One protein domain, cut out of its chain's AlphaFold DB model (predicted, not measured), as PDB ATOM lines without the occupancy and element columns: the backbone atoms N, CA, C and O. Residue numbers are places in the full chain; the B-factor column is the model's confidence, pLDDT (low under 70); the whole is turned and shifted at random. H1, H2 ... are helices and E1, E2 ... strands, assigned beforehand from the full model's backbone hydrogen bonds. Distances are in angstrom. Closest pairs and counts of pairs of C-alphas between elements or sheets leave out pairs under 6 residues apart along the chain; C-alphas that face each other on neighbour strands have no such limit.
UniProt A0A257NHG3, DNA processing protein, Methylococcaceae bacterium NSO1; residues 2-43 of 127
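This is residues 2 to 43 of the 127 residues of the protein "DNA processing protein" of Methylococcaceae bacterium NSO1 (UniProt A0A257NHG3). A two-stranded antiparallel ribbon, E1 beside E2, makes the middle of a loosely built domain, with the helix H1 at the end where E1 begins and E2 ends. From the other end of the ribbon a wide loop, residues 19 to 36, swings out and back, with the short helix H2 in it, so that the two helices lie at opposite ends. The printed part has 42 residues, with two named helices and two named strands in the order H1, E1, H2, E2, and its class is mixed, helices and strands. The whole is loose, with a radius of gyration of the C-alphas of 11.5 A and spans of 31 by 22 by 13 A.

Look first at the sheet, where E1, residues 14 to 18, and E2, residues 37 to 41, are antiparallel neighbours with 156 degrees between their directions. The C-alphas of Asn 14 and Arg 41 face each other at 4.5 A, and at the other end those of Thr 18 and Ile 37 do so at 4.6 A. Between the strands you will find N 15 and O 40 within hydrogen-bond range at 2.8 A, and N 38 and O 17 at 2.8 A. Now look at H1, residues 2 to 9: its closest C-alpha to E1 is that of Leu 9, 5.8 A from that of Gly 15. H1 and E2 are near each other, with 6 pairs of C-alphas within 10 A. H2, residues 26 to 29, is apart from H1. In H1 every O i to N i+4 pair is within hydrogen-bond range; H2 is too short for such a pair, and its one O i to N i+3 pair is within range.

Find C-alpha 14 at (193.978, 183.880, 196.232); from there E1 runs 13.7 A to C-alpha 18. E2 runs 13.3 A from C-alpha 37 to C-alpha 41, which you will find at (196.211, 181.398, 193.271). H1 begins at C-alpha 2, at (202.404, 191.845, 205.974), and runs 10.6 A to C-alpha 9. H2 goes from C-alpha 26 to C-alpha 29.

Look at Gln 12 and Ala 32 for the two C-alphas farthest apart, 32.4 A. The first and last printed C-alphas, those of Ile 2 and Asn 43, are 23.3 A apart. The printed part has no cut. The link from H1 to E1 is tight, with 4 residues; those from E1 to H2 and from H2 to E2 are short, with 7 residues each. The mean pLDDT of the printed part is 90.7, and no printed residue is under 70; H1 has a mean of 83.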
ATOM      1  N   ILE A   2     203.626 192.625 205.705       75.00
ATOM      2  CA  ILE A   2     202.404 191.845 205.974       75.00
ATOM      3  C   ILE A   2     201.159 192.471 205.326       75.00
ATOM      4  O   ILE A   2     200.356 191.753 204.752       75.00
ATOM      5  N   ASP A   3     201.030 193.803 205.343       78.38
ATOM      6  CA  ASP A   3     199.848 194.485 204.780       78.38
ATOM      7  C   ASP A   3     199.641 194.170 203.294       78.38
ATOM      8  O   ASP A   3     198.521 193.978 202.843       78.38
ATOM      9  N   TYR A   4     200.738 194.034 202.544       81.19
ATOM     10  CA  TYR A   4     200.679 193.689 201.128       81.19
ATOM     11  C   TYR A   4     200.192 192.248 200.924       81.19
ATOM     12  O   TYR A   4     199.418 191.974 200.009       81.19
ATOM     13  N   ASP A   5     200.649 191.321 201.764       81.50
ATOM     14  CA  ASP A   5     200.222 189.925 201.690       81.50
ATOM     15  C   ASP A   5     198.736 189.797 202.054       81.50
ATOM     16  O   ASP A   5     198.013 189.047 201.404       81.50
ATOM     17  N   LEU A   6     198.255 190.587 203.021       83.94
ATOM     18  CA  LEU A   6     196.834 190.666 203.369       83.94
ATOM     19  C   LEU A   6     195.995 191.230 202.212       83.94
ATOM     20  O   LEU A   6     195.027 190.592 201.808       83.94
ATOM     21  N   GLU A   7     196.411 192.347 201.607       86.62
ATOM     22  CA  GLU A   7     195.753 192.913 200.417       86.62
ATOM     23  C   GLU A   7     195.734 191.925 199.238       86.62
ATOM     24  O   GLU A   7     194.787 191.878 198.450       86.62
ATOM     25  N   TRP A   8     196.789 191.124 199.080       87.88
ATOM     26  CA  TRP A   8     196.828 190.086 198.056       87.88
ATOM     27  C   TRP A   8     195.826 188.967 198.354       87.88
ATOM     28  O   TRP A   8     195.162 188.497 197.431       87.88
ATOM     29  N   LEU A   9     195.671 188.568 199.617       88.12
ATOM     30  CA  LEU A   9     194.708 187.544 200.033       88.12
ATOM     31  C   LEU A   9     193.247 187.980 199.923       88.12
ATOM     32  O   LEU A   9     192.382 187.128 199.749       88.12
ATOM     33  N   GLU A  10     192.968 189.280 199.958       88.50
ATOM     34  CA  GLU A  10     191.621 189.808 199.710       88.50
ATOM     35  C   GLU A  10     191.165 189.636 198.248       88.50
ATOM     36  O   GLU A  10     189.973 189.730 197.944       88.50
ATOM     37  N   GLN A  11     192.086 189.369 197.315       88.44
ATOM     38  CA  GLN A  11     191.737 189.169 195.909       88.44
ATOM     39  C   GLN A  11     191.072 187.807 195.677       88.44
ATOM     40  O   GLN A  11     191.433 186.785 196.258       88.44
ATOM     41  N   GLN A  12     190.132 187.772 194.733       85.75
ATOM     42  CA  GLN A  12     189.432 186.539 194.377       85.75
ATOM     43  C   GLN A  12     190.395 185.459 193.863       85.75
ATOM     44  O   GLN A  12     191.265 185.726 193.032       85.75
ATOM     45  N   ASN A  13     190.167 184.218 194.308       88.88
ATOM     46  CA  ASN A  13     190.968 183.021 194.016       88.88
ATOM     47  C   ASN A  13     192.389 183.013 194.592       88.88
ATOM     48  O   ASN A  13     193.160 182.123 194.231       88.88
ATOM     49  N   ASN A  14     192.746 183.957 195.460       93.31
ATOM     50  CA  ASN A  14     193.978 183.880 196.232       93.31
ATOM     51  C   ASN A  14     193.708 183.188 197.570       93.31
ATOM     52  O   ASN A  14     192.607 183.251 198.115       93.31
ATOM     53  N   GLY A  15     194.713 182.498 198.091       92.06
ATOM     54  CA  GLY A  15     194.592 181.776 199.343       92.06
ATOM     55  C   GLY A  15     195.939 181.420 199.945       92.06
ATOM     56  O   GLY A  15     196.995 181.562 199.319       92.06
ATOM     57  N   VAL A  16     195.869 180.927 201.175       93.50
ATOM     58  CA  VAL A  16     197.001 180.376 201.912       93.50
ATOM     59  C   VAL A  16     196.673 178.940 202.278       93.50
ATOM     60  O   VAL A  16     195.590 178.673 202.788       93.50
ATOM     61  N   LEU A  17     197.618 178.036 202.034       94.12
ATOM     62  CA  LEU A  17     197.600 176.687 202.583       94.12
ATOM     63  C   LEU A  17     198.714 176.563 203.615       94.12
ATOM     64  O   LEU A  17     199.873 176.873 203.348       94.12
ATOM     65  N   THR A  18     198.359 176.090 204.791       94.69
ATOM     66  CA  THR A  18     199.254 175.727 205.880       94.69
ATOM     67  C   THR A  18     199.573 174.238 205.821       94.69
ATOM     68  O   THR A  18     198.847 173.448 205.215       94.69
ATOM     69  N   PHE A  19     200.644 173.825 206.495       92.69
ATOM     70  CA  PHE A  19     201.042 172.418 206.592       92.69
ATOM     71  C   PHE A  19     199.911 171.472 207.055       92.69
ATOM     72  O   PHE A  19     199.892 170.294 206.687       92.69
ATOM     73  N   ASN A  20     198.943 171.974 207.827       92.00
ATOM     74  CA  ASN A  20     197.840 171.179 208.369       92.00
ATOM     75  C   ASN A  20     196.599 171.160 207.468       92.00
ATOM     76  O   ASN A  20     195.671 170.404 207.753       92.00
ATOM     77  N   ASP A  21     196.574 171.940 206.387       93.25
ATOM     78  CA  ASP A  21     195.425 171.969 205.490       93.25
ATOM     79  C   ASP A  21     195.292 170.671 204.690       93.25
ATOM     80  O   ASP A  21     196.278 170.060 204.256       93.25
ATOM     81  N   THR A  22     194.042 170.270 204.455       90.12
ATOM     82  CA  THR A  22     193.689 169.083 203.658       90.12
ATOM     83  C   THR A  22     194.189 169.196 202.219       90.12
ATOM     84  O   THR A  22     194.600 168.203 201.626       90.12
ATOM     85  N   ASN A  23     194.209 170.417 201.677       92.31
ATOM     86  CA  ASN A  23     194.652 170.691 200.310       92.31
ATOM     87  C   ASN A  23     196.177 170.843 200.189       92.31
ATOM     88  O   ASN A  23     196.687 171.028 199.083       92.31
ATOM     89  N   TYR A  24     196.925 170.769 201.297       94.06
ATOM     90  CA  TYR A  24     198.380 170.789 201.238       94.06
ATOM     91  C   TYR A  24     198.894 169.461 200.646       94.06
ATOM     92  O   TYR A  24     198.613 168.399 201.213       94.06
ATOM     93  N   PRO A  25     199.678 169.482 199.550       92.88
ATOM     94  CA  PRO A  25     200.095 168.267 198.851       92.88
ATOM     95  C   PRO A  25     200.906 167.319 199.744       92.88
ATOM     96  O   PRO A  25     201.961 167.683 200.261       92.88
ATOM     97  N   LEU A  26     200.432 166.075 199.892       91.88
ATOM     98  CA  LEU A  26     201.038 165.073 200.782       91.88
ATOM     99  C   LEU A  26     202.499 164.777 200.430       91.88
ATOM    100  O   LEU A  26     203.345 164.801 201.314       91.88
ATOM    101  N   GLN A  27     202.813 164.611 199.142       91.50
ATOM    102  CA  GLN A  27     204.187 164.384 198.673       91.50
ATOM    103  C   GLN A  27     205.133 165.535 199.043       91.50
ATOM    104  O   GLN A  27     206.323 165.320 199.249       91.50
ATOM    105  N   LEU A  28     204.612 166.763 199.151       92.44
ATOM    106  CA  LEU A  28     205.413 167.909 199.566       92.44
ATOM    107  C   LEU A  28     205.676 167.900 201.077       92.44
ATOM    108  O   LEU A  28     206.701 168.420 201.493       92.44
ATOM    109  N   LYS A  29     204.807 167.281 201.893       92.81
ATOM    110  CA  LYS A  29     205.042 167.110 203.342       92.81
ATOM    111  C   LYS A  29     206.181 166.135 203.644       92.81
ATOM    112  O   LYS A  29     206.737 166.186 204.734       92.81
ATOM    113  N   GLU A  30     206.503 165.249 202.704       94.44
ATOM    114  CA  GLU A  30     207.496 164.178 202.870       94.44
ATOM    115  C   GLU A  30     208.937 164.620 202.568       94.44
ATOM    116  O   GLU A  30     209.878 163.868 202.824       94.44
ATOM    117  N   ILE A  31     209.140 165.823 202.019       94.88
ATOM    118  CA  ILE A  31     210.488 166.337 201.751       94.88
ATOM    119  C   ILE A  31     211.193 166.718 203.063       94.88
ATOM    120  O   ILE A  31     210.551 166.942 204.082       94.88
ATOM    121  N   ALA A  32     212.524 166.834 203.036       95.62
ATOM    122  CA  ALA A  32     213.322 167.082 204.243       95.62
ATOM    123  C   ALA A  32     212.998 168.406 204.968       95.62
ATOM    124  O   ALA A  32     213.127 168.475 206.186       95.62
ATOM    125  N   ASP A  33     212.597 169.438 204.224       93.94
ATOM    126  CA  ASP A  33     212.242 170.762 204.747       93.94
ATOM    127  C   ASP A  33     210.970 171.269 204.038       93.94
ATOM    128  O   ASP A  33     211.056 171.996 203.042       93.94
ATOM    129  N   PRO A  34     209.777 170.787 204.445       93.69
ATOM    130  CA  PRO A  34     208.531 171.128 203.779       93.69
ATOM    131  C   PRO A  34     208.154 172.587 204.074       93.69
ATOM    132  O   PRO A  34     208.162 173.005 205.236       93.69
ATOM    133  N   PRO A  35     207.764 173.383 203.062       92.31
ATOM    134  CA  PRO A  35     207.401 174.777 203.286       92.31
ATOM    135  C   PRO A  35     206.169 174.862 204.203       92.31
ATOM    136  O   PRO A  35     205.132 174.282 203.875       92.31
ATOM    137  N   PRO A  36     206.219 175.598 205.328       91.44
ATOM    138  CA  PRO A  36     205.126 175.603 206.303       91.44
ATOM    139  C   PRO A  36     203.853 176.272 205.769       91.44
ATOM    140  O   PRO A  36     202.752 175.986 206.244       91.44
ATOM    141  N   ILE A  37     204.011 177.173 204.795       92.56
ATOM    142  CA  ILE A  37     202.950 177.982 204.204       92.56
ATOM    143  C   ILE A  37     203.151 178.046 202.687       92.56
ATOM    144  O   ILE A  37     204.258 178.304 202.211       92.56
ATOM    145  N   LEU A  38     202.069 177.857 201.933       93.06
ATOM    146  CA  LEU A  38     201.997 178.044 200.489       93.06
ATOM    147  C   LEU A  38     200.992 179.149 200.164       93.06
ATOM    148  O   LEU A  38     199.826 179.066 200.545       93.06
ATOM    149  N   PHE A  39     201.426 180.147 199.400       93.19
ATOM    150  CA  PHE A  39     200.516 181.095 198.763       93.19
ATOM    151  C   PHE A  39     200.028 180.492 197.452       93.19
ATOM    152  O   PHE A  39     200.834 180.114 196.598       93.19
ATOM    153  N   VAL A  40     198.714 180.389 197.295       94.44
ATOM    154  CA  VAL A  40     198.091 179.749 196.137       94.44
ATOM    155  C   VAL A  40     197.157 180.715 195.438       94.44
ATOM    156  O   VAL A  40     196.451 181.495 196.072       94.44
ATOM    157  N   ARG A  41     197.152 180.660 194.107       93.56
ATOM    158  CA  ARG A  41     196.211 181.398 193.271       93.56
ATOM    159  C   ARG A  41     195.567 180.456 192.266       93.56
ATOM    160  O   ARG A  41     196.272 179.816 191.486       93.56
ATOM    161  N   GLY A  42     194.240 180.427 192.239       93.94
ATOM    162  CA  GLY A  42     193.450 179.533 191.398       93.94
ATOM    163  C   GLY A  42     192.827 178.400 192.207       93.94
ATOM    164  O   GLY A  42     192.403 178.611 193.335       93.94
ATOM    165  N   ASN A  43     192.740 177.210 191.611       94.38
ATOM    166  CA  ASN A  43     192.109 176.056 192.244       94.38
ATOM    167  C   ASN A  43     193.140 175.215 193.033       94.38
ATOM    168  O   ASN A  43     193.950 174.534 192.394       94.38
TER     169      ASN A  43